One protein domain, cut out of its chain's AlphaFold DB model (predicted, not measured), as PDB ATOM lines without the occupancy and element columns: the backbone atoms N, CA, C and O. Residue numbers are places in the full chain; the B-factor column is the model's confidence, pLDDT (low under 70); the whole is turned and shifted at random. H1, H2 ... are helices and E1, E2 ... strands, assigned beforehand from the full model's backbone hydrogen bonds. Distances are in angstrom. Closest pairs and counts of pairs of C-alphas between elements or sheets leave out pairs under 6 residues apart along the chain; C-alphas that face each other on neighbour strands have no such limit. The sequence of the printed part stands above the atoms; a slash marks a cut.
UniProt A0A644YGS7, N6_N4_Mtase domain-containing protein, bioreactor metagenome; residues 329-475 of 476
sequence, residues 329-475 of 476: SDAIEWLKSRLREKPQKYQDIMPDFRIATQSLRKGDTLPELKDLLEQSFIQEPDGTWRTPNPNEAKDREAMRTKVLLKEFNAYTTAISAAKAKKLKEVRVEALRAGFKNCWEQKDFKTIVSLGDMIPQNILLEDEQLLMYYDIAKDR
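This is residues 329 to 475 of the 476 residues of the protein "N6_N4_Mtase domain-containing protein" of bioreactor metagenome (UniProt A0A644YGS7). One long helix, H4, spans two lobes of shorter helices: H1, H2, H3 and small strand E1 make one lobe, and H5, H6, H7 and H8 the other. The printed part has 147 residues, mostly helix, in the order H1, H2, H3, E1, H4, H5, H6, H7, H8. It is compact, with a radius of gyration of the C-alphas of 16.9 A, yet elongated, spanning 49 by 32 by 27 A.

H1, residues 329 to 341, begins at C-alpha 329 (148.651, 185.307, 211.596) and is 19.0 A long. H2 is residues 346 to 356, H3 369 to 376 and E1 384 to 386. H4, residues 390 to 415, measures 37.5 A. H5 is residues 428 to 440, H6 444 to 453 and H7 456 to 461. H8, residues 463 to 475, ends at C-alpha 475 (128.523, 191.657, 230.718).

H1 and H2 are near each other, with 9 pairs of C-alphas within 10 A. E1 pairs with no named strand; residues 344 to 345 pair antiparallel with its residues 384 to 385. H3 touches residues 393 to 400 of H4, closest C-alphas Gln 375 and Arg 400, 5.4 A. H5 touches H4 about perpendicular, 89 degrees, closest C-alphas Leu 404 and Ala 430, 4.4 A. H5 and H6 form a helical hairpin, at a shallow tilt of 25 degrees, opposite ways. H6 touches H8, closest C-alphas Phe 444 and Ala 472, 4.8 A. H7 and H8 only just touch, only at the corner, with 3 pairs of C-alphas within 8 A. O i to N i+4 pairs are all within hydrogen-bond range in H3, H5, H7 and H8, against 8 of 9 in H1, 5 of 7 in H2, 21 of 22 in H4 and 5 of 6 in H6.

The farthest C-alphas, Asp 382 and Asp 474, are 52.8 A apart. The printed part has no cut. The links H2 to H3 and H4 to H5 are long. Residue 359 alone has pLDDT under 70.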
ATOM      1  N   SER A 329     148.838 184.076 212.373       81.50
ATOM      2  CA  SER A 329     148.651 185.307 211.596       81.50
ATOM      3  C   SER A 329     149.978 185.823 211.018       81.50
ATOM      4  O   SER A 329     150.040 186.172 209.837       81.50
ATOM      5  N   ASP A 330     151.055 185.810 211.810       77.88
ATOM      6  CA  ASP A 330     152.397 186.184 211.341       77.88
ATOM      7  C   ASP A 330     152.912 185.199 210.284       77.88
ATOM      8  O   ASP A 330     153.532 185.606 209.303       77.88
ATOM      9  N   ALA A 331     152.622 183.903 210.454       84.75
ATOM     10  CA  ALA A 331     153.001 182.856 209.507       84.75
ATOM     11  C   ALA A 331     152.355 183.083 208.132       84.75
ATOM     12  O   ALA A 331     153.007 182.938 207.098       84.75
ATOM     13  N   ILE A 332     151.082 183.482 208.109       87.69
ATOM     14  CA  ILE A 332     150.360 183.798 206.873       87.69
ATOM     15  C   ILE A 332     150.907 185.063 206.229       87.69
ATOM     16  O   ILE A 332     151.052 185.093 205.010       87.69
ATOM     17  N   GLU A 333     151.228 186.098 207.007       82.12
ATOM     18  CA  GLU A 333     151.809 187.323 206.450       82.12
ATOM     19  C   GLU A 333     153.217 187.074 205.894       82.12
ATOM     20  O   GLU A 333     153.548 187.538 204.801       82.12
ATOM     21  N   TRP A 334     154.012 186.247 206.575       84.69
ATOM     22  CA  TRP A 334     155.298 185.770 206.076       84.69
ATOM     23  C   TRP A 334     155.136 185.037 204.736       84.69
ATOM     24  O   TRP A 334     155.789 185.394 203.754       84.69
ATOM     25  N   LEU A 335     154.189 184.093 204.640       89.00
ATOM     26  CA  LEU A 335     153.880 183.389 203.389       89.00
ATOM     27  C   LEU A 335     153.367 184.342 202.297       89.00
ATOM     28  O   LEU A 335     153.775 184.228 201.143       89.00
ATOM     29  N   LYS A 336     152.514 185.315 202.642       86.19
ATOM     30  CA  LYS A 336     152.007 186.330 201.705       86.19
ATOM     31  C   LYS A 336     153.126 187.185 201.141       86.19
ATOM     32  O   LYS A 336     153.122 187.415 199.937       86.19
ATOM     33  N   SER A 337     154.054 187.652 201.976       81.81
ATOM     34  CA  SER A 337     155.182 188.473 201.526       81.81
ATOM     35  C   SER A 337     156.027 187.723 200.494       81.81
ATOM     36  O   SER A 337     156.262 188.225 199.399       81.81
ATOM     37  N   ARG A 338     156.342 186.458 200.785       85.69
ATOM     38  CA  ARG A 338     157.139 185.577 199.931       85.69
ATOM     39  C   ARG A 338     156.437 185.228 198.611       85.69
ATOM     40  O   ARG A 338     157.022 185.356 197.541       85.69
ATOM     41  N   LEU A 339     155.159 184.844 198.669       88.94
ATOM     42  CA  LEU A 339     154.379 184.444 197.487       88.94
ATOM     43  C   LEU A 339     153.876 185.632 196.653       88.94
ATOM     44  O   LEU A 339     153.355 185.430 195.555       88.94
ATOM     45  N   ARG A 340     154.006 186.866 197.159       83.81
ATOM     46  CA  ARG A 340     153.760 188.094 196.391       83.81
ATOM     47  C   ARG A 340     154.917 188.405 195.446       83.81
ATOM     48  O   ARG A 340     154.665 188.915 194.362       83.81
ATOM     49  N   GLU A 341     156.151 188.083 195.833       83.56
ATOM     50  CA  GLU A 341     157.321 188.251 194.962       83.56
ATOM     51  C   GLU A 341     157.321 187.231 193.826       83.56
ATOM     52  O   GLU A 341     157.520 187.585 192.663       83.56
ATOM     53  N   LYS A 342     157.096 185.952 194.156       88.00
ATOM     54  CA  LYS A 342     157.094 184.873 193.170       88.00
ATOM     55  C   LYS A 342     156.274 183.668 193.646       88.00
ATOM     56  O   LYS A 342     156.438 183.254 194.793       88.00
ATOM     57  N   PRO A 343     155.476 183.030 192.768       92.81
ATOM     58  CA  PRO A 343     154.885 181.728 193.061       92.81
ATOM     59  C   PRO A 343     155.951 180.646 193.305       92.81
ATOM     60  O   PRO A 343     156.936 180.555 192.567       92.81
ATOM     61  N   GLN A 344     155.771 179.816 194.335       93.62
ATOM     62  CA  GLN A 344     156.765 178.812 194.758       93.62
ATOM     63  C   GLN A 344     156.134 177.459 195.076       93.62
ATOM     64  O   GLN A 344     154.975 177.389 195.484       93.62
ATOM     65  N   LYS A 345     156.890 176.365 194.922       94.31
ATOM     66  CA  LYS A 345     156.414 175.027 195.290       94.31
ATOM     67  C   LYS A 345     156.527 174.808 196.793       94.31
ATOM     68  O   LYS A 345     157.383 175.380 197.460       94.31
ATOM     69  N   TYR A 346     155.715 173.891 197.314       93.38
ATOM     70  CA  TYR A 346     155.744 173.493 198.726       93.38
ATOM     71  C   TYR A 346     157.159 173.154 199.232       93.38
ATOM     72  O   TYR A 346     157.565 173.594 200.306       93.38
ATOM     73  N   GLN A 347     157.925 172.401 198.436       91.94
ATOM     74  CA  GLN A 347     159.275 171.952 198.791       91.94
ATOM     75  C   GLN A 347     160.275 173.108 198.942       91.94
ATOM     76  O   GLN A 347     161.204 172.991 199.735       91.94
ATOM     77  N   ASP A 348     160.047 174.229 198.253       90.19
ATOM     78  CA  ASP A 348     160.906 175.418 198.311       90.19
ATOM     79  C   ASP A 348     160.566 176.325 199.505       90.19
ATOM     80  O   ASP A 348     161.355 177.183 199.898       90.19
ATOM     81  N   ILE A 349     159.364 176.170 200.069       91.44
ATOM     82  CA  ILE A 349     158.873 176.964 201.202       91.44
ATOM     83  C   ILE A 349     159.180 176.251 202.525       91.44
ATOM     84  O   ILE A 349     159.549 176.892 203.507       91.44
ATOM     85  N   MET A 350     159.050 174.921 202.549       89.94
ATOM     86  CA  MET A 350     159.107 174.099 203.761       89.94
ATOM     87  C   MET A 350     160.369 174.293 204.627       89.94
ATOM     88  O   MET A 350     160.212 174.438 205.844       89.94
ATOM     89  N   PRO A 351     161.603 174.325 204.079       86.25
ATOM     90  CA  PRO A 351     162.805 174.495 204.899       86.25
ATOM     91  C   PRO A 351     162.815 175.837 205.636       86.25
ATOM     92  O   PRO A 351     163.015 175.879 206.851       86.25
ATOM     93  N   ASP A 352     162.514 176.919 204.920       83.31
ATOM     94  CA  ASP A 352     162.537 178.276 205.463       83.31
ATOM     95  C   ASP A 352     161.373 178.518 206.423       83.31
ATOM     96  O   ASP A 352     161.543 179.156 207.460       83.31
ATOM     97  N   PHE A 353     160.203 177.944 206.132       85.81
ATOM     98  CA  PHE A 353     159.049 178.006 207.023       85.81
ATOM     99  C   PHE A 353     159.333 177.320 208.364       85.81
ATOM    100  O   PHE A 353     158.989 177.844 209.425       85.81
ATOM    101  N   ARG A 354     160.030 176.177 208.344       83.00
ATOM    102  CA  ARG A 354     160.445 175.475 209.565       83.00
ATOM    103  C   ARG A 354     161.445 176.286 210.388       83.00
ATOM    104  O   ARG A 354     161.455 176.152 211.606       83.00
ATOM    105  N   ILE A 355     162.289 177.097 209.750       77.19
ATOM    106  CA  ILE A 355     163.204 178.011 210.448       77.19
ATOM    107  C   ILE A 355     162.422 179.186 211.044       77.19
ATOM    108  O   ILE A 355     162.616 179.520 212.210       77.19
ATOM    109  N   ALA A 356     161.498 179.770 210.280       74.88
ATOM    110  CA  ALA A 356     160.699 180.910 210.718       74.88
ATOM    111  C   ALA A 356     159.801 180.586 211.928       74.88
ATOM    112  O   ALA A 356     159.629 181.427 212.804       74.88
ATOM    113  N   THR A 357     159.273 179.361 212.012       79.75
ATOM    114  CA  THR A 357     158.274 178.933 213.016       79.75
ATOM    115  C   THR A 357     158.857 178.301 214.288       79.75
ATOM    116  O   THR A 357     158.119 177.746 215.099       79.75
ATOM    117  N   GLN A 358     160.172 178.381 214.523       72.12
ATOM    118  CA  GLN A 358     160.804 177.745 215.698       72.12
ATOM    119  C   GLN A 358     160.433 178.387 217.044       72.12
ATOM    120  O   GLN A 358     160.653 177.781 218.089       72.12
ATOM    121  N   SER A 359     159.904 179.613 217.040       69.44
ATOM    122  CA  SER A 359     159.641 180.412 218.248       69.44
ATOM    123  C   SER A 359     158.146 180.585 218.537       69.44
ATOM    124  O   SER A 359     157.696 181.677 218.874       69.44
ATOM    125  N   LEU A 360     157.366 179.509 218.397       70.19
ATOM    126  CA  LEU A 360     155.934 179.525 218.706       70.19
ATOM    127  C   LEU A 360     155.660 179.692 220.207       70.19
ATOM    128  O   LEU A 360     156.401 179.203 221.067       70.19
ATOM    129  N   ARG A 361     154.548 180.366 220.515       71.94
ATOM    130  CA  ARG A 361     154.063 180.552 221.885       71.94
ATOM    131  C   ARG A 361     153.671 179.209 222.509       71.94
ATOM    132  O   ARG A 361     153.042 178.361 221.883       71.94
ATOM    133  N   LYS A 362     154.029 179.004 223.780       76.94
ATOM    134  CA  LYS A 362     153.749 177.749 224.495       76.94
ATOM    135  C   LYS A 362     152.238 177.538 224.644       76.94
ATOM    136  O   LYS A 362     151.571 178.353 225.267       76.94
ATOM    137  N   GLY A 363     151.723 176.409 224.163       80.00
ATOM    138  CA  GLY A 363     150.291 176.084 224.225       80.00
ATOM    139  C   GLY A 363     149.466 176.615 223.047       80.00
ATOM    140  O   GLY A 363     148.276 176.307 222.993       80.00
ATOM    141  N   ASP A 364     150.084 177.362 222.120       86.75
ATOM    142  CA  ASP A 364     149.500 177.710 220.822       86.75
ATOM    143  C   ASP A 364     149.849 176.617 219.807       86.75
ATOM    144  O   ASP A 364     150.998 176.172 219.726       86.75
ATOM    145  N   THR A 365     148.861 176.175 219.038       87.94
ATOM    146  CA  THR A 365     149.048 175.188 217.973       87.94
ATOM    147  C   THR A 365     149.023 175.870 216.617       87.94
ATOM    148  O   THR A 365     147.998 176.422 216.213       87.94
ATOM    149  N   LEU A 366     150.132 175.776 215.884       87.12
ATOM    150  CA  LEU A 366     150.211 176.212 214.494       87.12
ATOM    151  C   LEU A 366     149.812 175.049 213.564       87.12
ATOM    152  O   LEU A 366     150.384 173.965 213.704       87.12
ATOM    153  N   PRO A 367     148.887 175.247 212.606       89.75
ATOM    154  CA  PRO A 367     148.608 174.257 211.566       89.75
ATOM    155  C   PRO A 367     149.848 173.942 210.722       89.75
ATOM    156  O   PRO A 367     150.772 174.753 210.620       89.75
ATOM    157  N   GLU A 368     149.865 172.783 210.064       90.94
ATOM    158  CA  GLU A 368     150.969 172.451 209.167       90.94
ATOM    159  C   GLU A 368     151.033 173.429 207.983       90.94
ATOM    160  O   GLU A 368     150.025 174.001 207.563       90.94
ATOM    161  N   LEU A 369     152.222 173.596 207.387       91.06
ATOM    162  CA  LEU A 369     152.406 174.472 206.222       91.06
ATOM    163  C   LEU A 369     151.394 174.160 205.111       91.06
ATOM    164  O   LEU A 369     150.862 175.071 204.480       91.06
ATOM    165  N   LYS A 370     151.122 172.872 204.880       92.25
ATOM    166  CA  LYS A 370     150.166 172.430 203.866       92.25
ATOM    167  C   LYS A 370     148.759 172.948 204.164       92.25
ATOM    168  O   LYS A 370     148.136 173.522 203.277       92.25
ATOM    169  N   ASP A 371     148.312 172.825 205.410       91.00
ATOM    170  CA  ASP A 371     147.006 173.318 205.841       91.00
ATOM    171  C   ASP A 371     146.910 174.842 205.696       91.00
ATOM    172  O   ASP A 371     145.900 175.358 205.222       91.00
ATOM    173  N   LEU A 372     147.966 175.579 206.057       91.19
ATOM    174  CA  LEU A 372     148.003 177.040 205.914       91.19
ATOM    175  C   LEU A 372     147.915 177.481 204.453       91.19
ATOM    176  O   LEU A 372     147.184 178.429 204.140       91.19
ATOM    177  N   LEU A 373     148.638 176.784 203.572       92.44
ATOM    178  CA  LEU A 373     148.611 177.002 202.130       92.44
ATOM    179  C   LEU A 373     147.218 176.721 201.559       92.44
ATOM    180  O   LEU A 373     146.640 177.590 200.912       92.44
ATOM    181  N   GLU A 374     146.627 175.570 201.877       91.12
ATOM    182  CA  GLU A 374     145.288 175.190 201.410       91.12
ATOM    183  C   GLU A 374     144.190 176.145 201.907       91.12
ATOM    184  O   GLU A 374     143.264 176.482 201.161       91.12
ATOM    185  N   GLN A 375     144.302 176.619 203.151       89.19
ATOM    186  CA  GLN A 375     143.315 177.508 203.766       89.19
ATOM    187  C   GLN A 375     143.410 178.956 203.272       89.19
ATOM    188  O   GLN A 375     142.399 179.657 203.299       89.19
ATOM    189  N   SER A 376     144.589 179.426 202.846       88.00
ATOM    190  CA  SER A 376     144.833 180.871 202.655       88.00
ATOM    191  C   SER A 376     145.390 181.260 201.278       88.00
ATOM    192  O   SER A 376     145.412 182.446 200.952       88.00
ATOM    193  N   PHE A 377     145.827 180.296 200.463       93.44
ATOM    194  CA  PHE A 377     146.509 180.521 199.185       93.44
ATOM    195  C   PHE A 377     145.904 179.679 198.054       93.44
ATOM    196  O   PHE A 377     145.019 178.848 198.274       93.44
ATOM    197  N   ILE A 378     146.360 179.926 196.822       93.00
ATOM    198  CA  ILE A 378     145.904 179.213 195.623       93.00
ATOM    199  C   ILE A 378     147.034 178.345 195.091       93.00
ATOM    200  O   ILE A 378     148.136 178.844 194.862       93.00
ATOM    201  N   GLN A 379     146.741 177.059 194.903       94.38
ATOM    202  CA  GLN A 379     147.629 176.123 194.231       94.38
ATOM    203  C   GLN A 379     147.373 176.167 192.725       94.38
ATOM    204  O   GLN A 379     146.243 175.984 192.273       94.38
ATOM    205  N   GLU A 380     148.432 176.392 191.963       91.94
ATOM    206  CA  GLU A 380     148.433 176.347 190.509       91.94
ATOM    207  C   GLU A 380     148.570 174.903 189.993       91.94
ATOM    208  O   GLU A 380     149.082 174.029 190.706       91.94
ATOM    209  N   PRO A 381     148.169 174.624 188.737       90.81
ATOM    210  CA  PRO A 381     148.289 173.293 188.135       90.81
ATOM    211  C   PRO A 381     149.721 172.736 188.112       90.81
ATOM    212  O   PRO A 381     149.912 171.522 188.096       90.81
ATOM    213  N   ASP A 382     150.733 173.607 188.121       89.25
ATOM    214  CA  ASP A 382     152.155 173.242 188.149       89.25
ATOM    215  C   ASP A 382     152.687 172.911 189.564       89.25
ATOM    216  O   ASP A 382     153.874 172.599 189.746       89.25
ATOM    217  N   GLY A 383     151.808 172.962 190.570       88.62
ATOM    218  CA  GLY A 383     152.105 172.697 191.973       88.62
ATOM    219  C   GLY A 383     152.740 173.872 192.721       88.62
ATOM    220  O   GLY A 383     153.173 173.683 193.863       88.62
ATOM    221  N   THR A 384     152.823 175.055 192.109       92.94
ATOM    222  CA  THR A 384     153.226 176.289 192.795       92.94
ATOM    223  C   THR A 384     152.055 176.910 193.551       92.94
ATOM    224  O   THR A 384     150.890 176.663 193.257       92.94
ATOM    225  N   TRP A 385     152.367 177.698 194.572       94.94
ATOM    226  CA  TRP A 385     151.405 178.451 195.362       94.94
ATOM    227  C   TRP A 385     151.547 179.936 195.064       94.94
ATOM    228  O   TRP A 385     152.665 180.432 194.933       94.94
ATOM    229  N   ARG A 386     150.426 180.656 195.005       93.12
ATOM    230  CA  ARG A 386     150.398 182.117 194.867       93.12
ATOM    231  C   ARG A 386     149.391 182.764 195.808       93.12
ATOM    232  O   ARG A 386     148.516 182.105 196.378       93.12
ATOM    233  N   THR A 387     149.495 184.083 195.938       89.81
ATOM    234  CA  THR A 387     148.479 184.881 196.631       89.81
ATOM    235  C   THR A 387     147.151 184.878 195.848       89.81
ATOM    236  O   THR A 387     147.161 184.894 194.611       89.81
ATOM    237  N   PRO A 388     145.998 184.800 196.542       87.94
ATOM    238  CA  PRO A 388     144.691 184.855 195.896       87.94
ATOM    239  C   PRO A 388     144.407 186.258 195.345       87.94
ATOM    240  O   PRO A 388     144.821 187.264 195.923       87.94
ATOM    241  N   ASN A 389     143.658 186.332 194.245       85.00
ATOM    242  CA  ASN A 389     143.077 187.587 193.769       85.00
ATOM    243  C   ASN A 389     141.898 188.029 194.679       85.00
ATOM    244  O   ASN A 389     141.466 187.250 195.531       85.00
ATOM    245  N   PRO A 390     141.331 189.244 194.527       77.69
ATOM    246  CA  PRO A 390     140.284 189.744 195.431       77.69
ATOM    247  C   PRO A 390     139.013 188.882 195.534       77.69
ATOM    248  O   PRO A 390     138.335 188.901 196.565       77.69
ATOM    249  N   ASN A 391     138.662 188.131 194.486       79.75
ATOM    250  CA  ASN A 391     137.500 187.239 194.503       79.75
ATOM    251  C   ASN A 391     137.843 185.920 195.197       79.75
ATOM    252  O   ASN A 391     137.156 185.518 196.131       79.75
ATOM    253  N   GLU A 392     138.964 185.310 194.818       87.44
ATOM    254  CA  GLU A 392     139.486 184.090 195.443       87.44
ATOM    255  C   GLU A 392     139.776 184.290 196.937       87.44
ATOM    256  O   GLU A 392     139.575 183.380 197.737       87.44
ATOM    257  N   ALA A 393     140.230 185.483 197.330       80.44
ATOM    258  CA  ALA A 393     140.531 185.820 198.716       80.44
ATOM    259  C   ALA A 393     139.279 185.726 199.597       80.44
ATOM    260  O   ALA A 393     139.359 185.195 200.702       80.44
ATOM    261  N   LYS A 394     138.119 186.153 199.077       79.69
ATOM    262  CA  LYS A 394     136.830 186.060 199.775       79.69
ATOM    263  C   LYS A 394     136.444 184.606 200.035       79.69
ATOM    264  O   LYS A 394     136.063 184.252 201.149       79.69
ATOM    265  N   ASP A 395     136.582 183.758 199.020       84.56
ATOM    266  CA  ASP A 395     136.251 182.338 199.138       84.56
ATOM    267  C   ASP A 395     137.192 181.625 200.118       84.56
ATOM    268  O   ASP A 395     136.751 180.807 200.931       84.56
ATOM    269  N   ARG A 396     138.486 181.973 200.095       87.38
ATOM    270  CA  ARG A 396     139.484 181.437 201.034       87.38
ATOM    271  C   ARG A 396     139.219 181.890 202.462       87.38
ATOM    272  O   ARG A 396     139.240 181.061 203.366       87.38
ATOM    273  N   GLU A 397     138.894 183.159 202.676       85.44
ATOM    274  CA  GLU A 397     138.565 183.689 204.001       85.44
ATOM    275  C   GLU A 397     137.292 183.053 204.578       85.44
ATOM    276  O   GLU A 397     137.270 182.656 205.746       85.44
ATOM    277  N   ALA A 398     136.259 182.848 203.754       85.75
ATOM    278  CA  ALA A 398     135.042 182.148 204.160       85.75
ATOM    279  C   ALA A 398     135.311 180.672 204.511       85.75
ATOM    280  O   ALA A 398     134.842 180.173 205.541       85.75
ATOM    281  N   MET A 399     136.104 179.970 203.692       87.94
ATOM    282  CA  MET A 399     136.511 178.586 203.958       87.94
ATOM    283  C   MET A 399     137.315 178.482 205.257       87.94
ATOM    284  O   MET A 399     137.012 177.645 206.110       87.94
ATOM    285  N   ARG A 400     138.305 179.360 205.433       89.19
ATOM    286  CA  ARG A 400     139.147 179.437 206.626       89.19
ATOM    287  C   ARG A 400     138.310 179.707 207.872       89.19
ATOM    288  O   ARG A 400     138.425 178.967 208.842       89.19
ATOM    289  N   THR A 401     137.399 180.677 207.822       89.69
ATOM    290  CA  THR A 401     136.476 180.976 208.929       89.69
ATOM    291  C   THR A 401     135.653 179.750 209.315       89.69
ATOM    292  O   THR A 401     135.533 179.429 210.495       89.69
ATOM    293  N   LYS A 402     135.145 178.989 208.337       92.12
ATOM    294  CA  LYS A 402     134.405 177.745 208.598       92.12
ATOM    295  C   LYS A 402     135.263 176.678 209.287       92.12
ATOM    296  O   LYS A 402     134.765 175.988 210.176       92.12
ATOM    297  N   VAL A 403     136.531 176.532 208.895       93.31
ATOM    298  CA  VAL A 403     137.483 175.612 209.545       93.31
ATOM    299  C   VAL A 403     137.753 176.045 210.987       93.31
ATOM    300  O   VAL A 403     137.629 175.226 211.896       93.31
ATOM    301  N   LEU A 404     138.033 177.333 211.203       94.56
ATOM    302  CA  LEU A 404     138.300 177.905 212.526       94.56
ATOM    303  C   LEU A 404     137.103 177.742 213.472       94.56
ATOM    304  O   LEU A 404     137.270 177.290 214.601       94.56
ATOM    305  N   LEU A 405     135.883 178.025 213.005       95.44
ATOM    306  CA  LEU A 405     134.669 177.855 213.808       95.44
ATOM    307  C   LEU A 405     134.359 176.383 214.102       95.44
ATOM    308  O   LEU A 405     133.869 176.060 215.183       95.44
ATOM    309  N   LYS A 406     134.659 175.466 213.174       95.25
ATOM    310  CA  LYS A 406     134.525 174.024 213.429       95.25
ATOM    311  C   LYS A 406     135.455 173.578 214.558       95.25
ATOM    312  O   LYS A 406     135.036 172.809 215.419       95.25
ATOM    313  N   GLU A 407     136.693 174.057 214.549       94.38
ATOM    314  CA  GLU A 407     137.677 173.766 215.590       94.38
ATOM    315  C   GLU A 407     137.286 174.398 216.936       94.38
ATOM    316  O   GLU A 407     137.270 173.712 217.956       94.38
ATOM    317  N   PHE A 408     136.833 175.654 216.928       96.50
ATOM    318  CA  PHE A 408     136.274 176.318 218.107       96.50
ATOM    319  C   PHE A 408     135.106 175.535 218.727       96.50
ATOM    320  O   PHE A 408     135.079 175.301 219.934       96.50
ATOM    321  N   ASN A 409     134.171 175.056 217.903       94.69
ATOM    322  CA  ASN A 409     133.041 174.248 218.366       94.69
ATOM    323  C   ASN A 409     133.476 172.895 218.956       94.69
ATOM    324  O   ASN A 409     132.811 172.350 219.841       94.69
ATOM    325  N   ALA A 410     134.600 172.338 218.501       94.12
ATOM    326  CA  ALA A 410     135.178 171.156 219.130       94.12
ATOM    327  C   ALA A 410     135.692 171.478 220.545       94.12
ATOM    328  O   ALA A 410     135.477 170.682 221.461       94.12
ATOM    329  N   TYR A 411     136.289 172.657 220.752       95.00
ATOM    330  CA  TYR A 411     136.705 173.115 222.081       95.00
ATOM    331  C   TYR A 411     135.511 173.329 223.017       95.00
ATOM    332  O   TYR A 411     135.529 172.816 224.135       95.00
ATOM    333  N   THR A 412     134.448 174.006 222.565       92.81
ATOM    334  CA  THR A 412     133.236 174.223 223.379       92.81
ATOM    335  C   THR A 412     132.567 172.900 223.764       92.81
ATOM    336  O   THR A 412     132.167 172.706 224.916       92.81
ATOM    337  N   THR A 413     132.526 171.936 222.840       92.12
ATOM    338  CA  THR A 413     132.027 170.577 223.103       92.12
ATOM    339  C   THR A 413     132.894 169.852 224.135       92.12
ATOM    340  O   THR A 413     132.369 169.246 225.071       92.12
ATOM    341  N   ALA A 414     134.221 169.942 224.009       90.31
ATOM    342  CA  ALA A 414     135.159 169.293 224.921       90.31
ATOM    343  C   ALA A 414     135.039 169.818 226.360       90.31
ATOM    344  O   ALA A 414     135.089 169.023 227.304       90.31
ATOM    345  N   ILE A 415     134.840 171.130 226.541       90.81
ATOM    346  CA  ILE A 415     134.685 171.729 227.876       90.81
ATOM    347  C   ILE A 415     133.293 171.513 228.485       90.81
ATOM    348  O   ILE A 415     133.139 171.623 229.697       90.81
ATOM    349  N   SER A 416     132.292 171.178 227.668       85.88
ATOM    350  CA  SER A 416     130.913 170.934 228.119       85.88
ATOM    351  C   SER A 416     130.678 169.496 228.608       85.88
ATOM    352  O   SER A 416     129.597 169.168 229.096       85.88
ATOM    353  N   ALA A 417     131.671 168.610 228.487       88.00
ATOM    354  CA  ALA A 417     131.574 167.230 228.949       88.00
ATOM    355  C   ALA A 417     131.555 167.130 230.491       88.00
ATOM    356  O   ALA A 417     132.268 167.849 231.185       88.00
ATOM    357  N   ALA A 418     130.824 166.152 231.043       75.94
ATOM    358  CA  ALA A 418     130.620 165.979 232.494       75.94
ATOM    359  C   ALA A 418     131.907 165.795 233.340       75.94
ATOM    360  O   ALA A 418     131.860 165.879 234.565       75.94
ATOM    361  N   LYS A 419     133.058 165.524 232.706       81.69
ATOM    362  CA  LYS A 419     134.396 165.461 233.327       81.69
ATOM    363  C   LYS A 419     135.432 166.229 232.500       81.69
ATOM    364  O   LYS A 419     136.552 165.750 232.301       81.69
ATOM    365  N   ALA A 420     135.035 167.378 231.963       83.69
ATOM    366  CA  ALA A 420     135.910 168.227 231.175       83.69
ATOM    367  C   ALA A 420     137.172 168.607 231.959       83.69
ATOM    368  O   ALA A 420     137.127 168.980 233.132       83.69
ATOM    369  N   LYS A 421     138.317 168.504 231.289       87.00
ATOM    370  CA  LYS A 421     139.594 169.020 231.783       87.00
ATOM    371  C   LYS A 421     139.910 170.308 231.039       87.00
ATOM    372  O   LYS A 421     139.456 170.495 229.913       87.00
ATOM    373  N   LYS A 422     140.730 171.158 231.657       89.75
ATOM    374  CA  LYS A 422     141.300 172.316 230.965       89.75
ATOM    375  C   LYS A 422     142.029 171.860 229.701       89.75
ATOM    376  O   LYS A 422     142.758 170.861 229.732       89.75
ATOM    377  N   LEU A 423     141.815 172.590 228.614       91.12
ATOM    378  CA  LEU A 423     142.504 172.382 227.349       91.12
ATOM    379  C   LEU A 423     143.990 172.688 227.562       91.12
ATOM    380  O   LEU A 423     144.347 173.673 228.206       91.12
ATOM    381  N   LYS A 424     144.857 171.793 227.084       87.56
ATOM    382  CA  LYS A 424     146.315 171.938 227.236       87.56
ATOM    383  C   LYS A 424     146.932 172.778 226.126       87.56
ATOM    384  O   LYS A 424     147.895 173.492 226.377       87.56
ATOM    385  N   GLU A 425     146.377 172.651 224.930       89.19
ATOM    386  CA  GLU A 425     146.840 173.266 223.695       89.19
ATOM    387  C   GLU A 425     145.610 173.698 222.903       89.19
ATOM    388  O   GLU A 425     144.578 173.018 222.941       89.19
ATOM    389  N   VAL A 426     145.708 174.852 222.252       93.00
ATOM    390  CA  VAL A 426     144.623 175.478 221.495       93.00
ATOM    391  C   VAL A 426     145.198 176.242 220.312       93.00
ATOM    392  O   VAL A 426     146.288 176.800 220.401       93.00
ATOM    393  N   ARG A 427     144.435 176.338 219.228       93.31
ATOM    394  CA  ARG A 427     144.745 177.211 218.097       93.31
ATOM    395  C   ARG A 427     144.210 178.610 218.379       93.31
ATOM    396  O   ARG A 427     142.993 178.813 218.405       93.31
ATOM    397  N   VAL A 428     145.099 179.586 218.566       91.06
ATOM    398  CA  VAL A 428     144.712 180.969 218.914       91.06
ATOM    399  C   VAL A 428     143.763 181.586 217.885       91.06
ATOM    400  O   VAL A 428     142.780 182.223 218.259       91.06
ATOM    401  N   GLU A 429     143.984 181.352 216.592       91.25
ATOM    402  CA  GLU A 429     143.108 181.868 215.530       91.25
ATOM    403  C   GLU A 429     141.687 181.285 215.592       91.25
ATOM    404  O   GLU A 429     140.719 181.989 215.304       91.25
ATOM    405  N   ALA A 430     141.531 180.026 216.022       93.94
ATOM    406  CA  ALA A 430     140.208 179.427 216.209       93.94
ATOM    407  C   ALA A 430     139.480 180.073 217.394       93.94
ATOM    408  O   ALA A 430     138.288 180.367 217.300       93.94
ATOM    409  N   LEU A 431     140.207 180.366 218.479       94.75
ATOM    410  CA  LEU A 431     139.665 181.110 219.615       94.75
ATOM    411  C   LEU A 431     139.269 182.538 219.228       94.75
ATOM    412  O   LEU A 431     138.177 182.960 219.588       94.75
ATOM    413  N   ARG A 432     140.091 183.263 218.456       91.62
ATOM    414  CA  ARG A 432     139.772 184.628 217.994       91.62
ATOM    415  C   ARG A 432     138.512 184.649 217.136       91.62
ATOM    416  O   ARG A 432     137.611 185.447 217.391       91.62
ATOM    417  N   ALA A 433     138.424 183.745 216.158       92.12
ATOM    418  CA  ALA A 433     137.255 183.622 215.289       92.12
ATOM    419  C   ALA A 433     135.990 183.250 216.079       92.12
ATOM    420  O   ALA A 433     134.932 183.842 215.870       92.12
ATOM    421  N   GLY A 434     136.103 182.301 217.009       95.00
ATOM    422  CA  GLY A 434     134.990 181.877 217.852       95.00
ATOM    423  C   GLY A 434     134.541 182.935 218.857       95.00
ATOM    424  O   GLY A 434     133.349 183.193 218.960       95.00
ATOM    425  N   PHE A 435     135.468 183.611 219.541       94.44
ATOM    426  CA  PHE A 435     135.147 184.707 220.464       94.44
ATOM    427  C   PHE A 435     134.484 185.872 219.736       94.44
ATOM    428  O   PHE A 435     133.468 186.371 220.214       94.44
ATOM    429  N   LYS A 436     134.981 186.243 218.548       91.00
ATOM    430  CA  LYS A 436     134.313 187.215 217.673       91.00
ATOM    431  C   LYS A 436     132.883 186.777 217.340       91.00
ATOM    432  O   LYS A 436     131.953 187.564 217.488       91.00
ATOM    433  N   ASN A 437     132.687 185.518 216.944       92.56
ATOM    434  CA  ASN A 437     131.368 184.996 216.584       92.56
ATOM    435  C   ASN A 437     130.396 184.945 217.778       92.56
ATOM    436  O   ASN A 437     129.244 185.357 217.648       92.56
ATOM    437  N   CYS A 438     130.861 184.506 218.951       92.88
ATOM    438  CA  CYS A 438     130.094 184.552 220.195       92.88
ATOM    439  C   CYS A 438     129.745 185.993 220.578       92.88
ATOM    440  O   CYS A 438     128.617 186.265 220.978       92.88
ATOM    441  N   TRP A 439     130.682 186.930 220.415       88.75
ATOM    442  CA  TRP A 439     130.474 188.345 220.707       88.75
ATOM    443  C   TRP A 439     129.372 188.956 219.834       88.75
ATOM    444  O   TRP A 439     128.453 189.591 220.351       88.75
ATOM    445  N   GLU A 440     129.414 188.707 218.523       87.94
ATOM    446  CA  GLU A 440     128.378 189.130 217.570       87.94
ATOM    447  C   GLU A 440     126.998 188.546 217.921       87.94
ATOM    448  O   GLU A 440     125.981 189.230 217.802       87.94
ATOM    449  N   GLN A 441     126.964 187.309 218.423       90.38
ATOM    450  CA  GLN A 441     125.745 186.626 218.872       90.38
ATOM    451  C   GLN A 441     125.331 186.964 220.313       90.38
ATOM    452  O   GLN A 441     124.297 186.483 220.775       90.38
ATOM    453  N   LYS A 442     126.100 187.804 221.020       89.75
ATOM    454  CA  LYS A 442     125.922 188.130 222.448       89.75
ATOM    455  C   LYS A 442     125.993 186.915 223.385       89.75
ATOM    456  O   LYS A 442     125.453 186.949 224.489       89.75
ATOM    457  N   ASP A 443     126.684 185.856 222.978       91.06
ATOM    458  CA  ASP A 443     126.966 184.686 223.809       91.06
ATOM    459  C   ASP A 443     128.224 184.912 224.669       91.06
ATOM    460  O   ASP A 443     129.281 184.305 224.478       91.06
ATOM    461  N   PHE A 444     128.119 185.833 225.631       91.94
ATOM    462  CA  PHE A 444     129.221 186.169 226.544       91.94
ATOM    463  C   PHE A 444     129.581 185.001 227.473       91.94
ATOM    464  O   PHE A 444     130.741 184.831 227.847       91.94
ATOM    465  N   LYS A 445     128.604 184.143 227.795       92.06
ATOM    466  CA  LYS A 445     128.795 182.979 228.664       92.06
ATOM    467  C   LYS A 445     129.789 181.987 228.074       92.06
ATOM    468  O   LYS A 445     130.641 181.486 228.812       92.06
ATOM    469  N   THR A 446     129.705 181.701 226.775       93.19
ATOM    470  CA  THR A 446     130.657 180.797 226.115       93.19
ATOM    471  C   THR A 446     132.073 181.371 226.111       93.19
ATOM    472  O   THR A 446     133.016 180.628 226.379       93.19
ATOM    473  N   ILE A 447     132.228 182.685 225.902       93.25
ATOM    474  CA  ILE A 447     133.534 183.365 225.953       93.25
ATOM    475  C   ILE A 447     134.177 183.186 227.335       93.25
ATOM    476  O   ILE A 447     135.314 182.724 227.424       93.25
ATOM    477  N   VAL A 448     133.440 183.489 228.411       91.56
ATOM    478  CA  VAL A 448     133.947 183.364 229.789       91.56
ATOM    479  C   VAL A 448     134.249 181.900 230.130       91.56
ATOM    480  O   VAL A 448     135.355 181.577 230.558       91.56
ATOM    481  N   SER A 449     133.308 180.991 229.852       91.75
ATOM    482  CA  SER A 449     133.447 179.565 230.186       91.75
ATOM    483  C   SER A 449     134.640 178.915 229.483       91.75
ATOM    484  O   SER A 449     135.359 178.117 230.085       91.75
ATOM    485  N   LEU A 450     134.864 179.243 228.207       93.12
ATOM    486  CA  LEU A 450     136.011 178.733 227.464       93.12
ATOM    487  C   LEU A 450     137.309 179.428 227.885       93.12
ATOM    488  O   LEU A 450     138.310 178.738 228.072       93.12
ATOM    489  N   GLY A 451     137.292 180.744 228.123       90.75
ATOM    490  CA  GLY A 451     138.438 181.497 228.647       90.75
ATOM    491  C   GLY A 451     138.993 180.927 229.959       90.75
ATOM    492  O   GLY A 451     140.206 180.782 230.116       90.75
ATOM    493  N   ASP A 452     138.122 180.478 230.865       90.38
ATOM    494  CA  ASP A 452     138.522 179.856 232.138       90.38
ATOM    495  C   ASP A 452     139.156 178.456 231.969       90.38
ATOM    496  O   ASP A 452     139.902 177.967 232.838       90.38
ATOM    497  N   MET A 453     138.865 177.803 230.839       92.38
ATOM    498  CA  MET A 453     139.211 176.412 230.535       92.38
ATOM    499  C   MET A 453     140.382 176.250 229.559       92.38
ATOM    500  O   MET A 453     140.831 175.120 229.357       92.38
ATOM    501  N   ILE A 454     140.916 177.335 228.996       93.06
ATOM    502  CA  ILE A 454     142.126 177.332 228.155       93.06
ATOM    503  C   ILE A 454     143.395 177.661 228.966       93.06
ATOM    504  O   ILE A 454     143.302 178.120 230.115       93.06
ATOM    505  N   PRO A 455     144.605 177.429 228.409       89.75
ATOM    506  CA  PRO A 455     145.844 177.853 229.050       89.75
ATOM    507  C   PRO A 455     145.833 179.364 229.307       89.75
ATOM    508  O   PRO A 455     145.656 180.164 228.393       89.75
ATOM    509  N   GLN A 456     146.032 179.764 230.565       84.12
ATOM    510  CA  GLN A 456     145.923 181.172 230.963       84.12
ATOM    511  C   GLN A 456     146.988 182.052 230.314       84.12
ATOM    512  O   GLN A 456     146.730 183.218 230.053       84.12
ATOM    513  N   ASN A 457     148.160 181.503 229.996       78.12
ATOM    514  CA  ASN A 457     149.150 182.239 229.223       78.12
ATOM    515  C   ASN A 457     148.622 182.565 227.816       78.12
ATOM    516  O   ASN A 457     148.811 183.677 227.372       78.12
ATOM    517  N   ILE A 458     147.875 181.677 227.152       86.69
ATOM    518  CA  ILE A 458     147.284 181.990 225.841       86.69
ATOM    519  C   ILE A 458     146.227 183.089 225.950       86.69
ATOM    520  O   ILE A 458     146.250 184.031 225.164       86.69
ATOM    521  N   LEU A 459     145.336 182.993 226.942       86.12
ATOM    522  CA  LEU A 459     144.313 184.014 227.164       86.12
ATOM    523  C   LEU A 459     144.937 185.385 227.446       86.12
ATOM    524  O   LEU A 459     144.538 186.377 226.850       86.12
ATOM    525  N   LEU A 460     145.912 185.433 228.355       78.31
ATOM    526  CA  LEU A 460     146.507 186.679 228.828       78.31
ATOM    527  C   LEU A 460     147.546 187.250 227.852       78.31
ATOM    528  O   LEU A 460     147.734 188.459 227.825       78.31
ATOM    529  N   GLU A 461     148.236 186.416 227.066       76.19
ATOM    530  CA  GLU A 461     149.257 186.837 226.089       76.19
ATOM    531  C   GLU A 461     148.676 187.199 224.714       76.19
ATOM    532  O   GLU A 461     149.398 187.747 223.879       76.19
ATOM    533  N   ASP A 462     147.383 186.973 224.472       82.44
ATOM    534  CA  ASP A 462     146.710 187.431 223.258       82.44
ATOM    535  C   ASP A 462     145.784 188.627 223.522       82.44
ATOM    536  O   ASP A 462     144.757 188.493 224.184       82.44
ATOM    537  N   GLU A 463     146.130 189.794 222.963       78.31
ATOM    538  CA  GLU A 463     145.397 191.060 223.150       78.31
ATOM    539  C   GLU A 463     143.897 190.915 222.845       78.31
ATOM    540  O   GLU A 463     143.058 191.344 223.635       78.31
ATOM    541  N   GLN A 464     143.544 190.266 221.727       83.44
ATOM    542  CA  GLN A 464     142.146 190.125 221.313       83.44
ATOM    543  C   GLN A 464     141.372 189.170 222.224       83.44
ATOM    544  O   GLN A 464     140.245 189.482 222.608       83.44
ATOM    545  N   LEU A 465     141.957 188.020 222.583       89.25
ATOM    546  CA  LEU A 465     141.290 187.058 223.466       89.25
ATOM    547  C   LEU A 465     141.049 187.645 224.854       89.25
ATOM    548  O   LEU A 465     139.929 187.541 225.359       89.25
ATOM    549  N   LEU A 466     142.068 188.288 225.436       84.69
ATOM    550  CA  LEU A 466     141.961 188.954 226.732       84.69
ATOM    551  C   LEU A 466     140.863 190.014 226.706       84.69
ATOM    552  O   LEU A 466     140.013 190.051 227.588       84.69
ATOM    553  N   MET A 467     140.845 190.838 225.661       83.69
ATOM    554  CA  MET A 467     139.838 191.873 225.471       83.69
ATOM    555  C   MET A 467     138.414 191.300 225.386       83.69
ATOM    556  O   MET A 467     137.532 191.775 226.102       83.69
ATOM    557  N   TYR A 468     138.170 190.285 224.548       88.31
ATOM    558  CA  TYR A 468     136.848 189.652 224.466       88.31
ATOM    559  C   TYR A 468     136.421 189.066 225.812       88.31
ATOM    560  O   TYR A 468     135.281 189.269 226.226       88.31
ATOM    561  N   TYR A 469     137.324 188.357 226.492       88.88
ATOM    562  CA  TYR A 469     137.055 187.730 227.782       88.88
ATOM    563  C   TYR A 469     136.723 188.754 228.866       88.88
ATOM    564  O   TYR A 469     135.702 188.624 229.535       88.88
ATOM    565  N   ASP A 470     137.538 189.797 228.996       81.38
ATOM    566  CA  ASP A 470     137.351 190.844 229.993       81.38
ATOM    567  C   ASP A 470     136.007 191.553 229.830       81.38
ATOM    568  O   ASP A 470     135.264 191.722 230.793       81.38
ATOM    569  N   ILE A 471     135.668 191.950 228.600       82.31
ATOM    570  CA  ILE A 471     134.412 192.662 228.356       82.31
ATOM    571  C   ILE A 471     133.222 191.705 228.496       82.31
ATOM    572  O   ILE A 471     132.167 192.102 228.992       82.31
ATOM    573  N   ALA A 472     133.367 190.444 228.078       86.75
ATOM    574  CA  ALA A 472     132.343 189.430 228.297       86.75
ATOM    575  C   ALA A 472     132.099 189.200 229.793       86.75
ATOM    576  O   ALA A 472     130.947 189.067 230.185       86.75
ATOM    577  N   LYS A 473     133.143 189.227 230.629       84.44
ATOM    578  CA  LYS A 473     133.040 189.083 232.085       84.44
ATOM    579  C   LYS A 473     132.264 190.227 232.740       84.44
ATOM    580  O   LYS A 473     131.462 189.968 233.627       84.44
ATOM    581  N   ASP A 474     132.448 191.461 232.272       76.56
ATOM    582  CA  ASP A 474     131.685 192.626 232.751       76.56
ATOM    583  C   ASP A 474     130.201 192.590 232.327       76.56
ATOM    584  O   ASP A 474     129.373 193.324 232.869       76.56
ATOM    585  N   ARG A 475     129.864 191.768 231.322       74.25
ATOM    586  CA  ARG A 475     128.523 191.657 230.718       74.25
ATOM    587  C   ARG A 475     127.807 190.335 231.016       74.25
ATOM    588  O   ARG A 475     126.646 190.206 230.624       74.25
TER     589      ARG A 475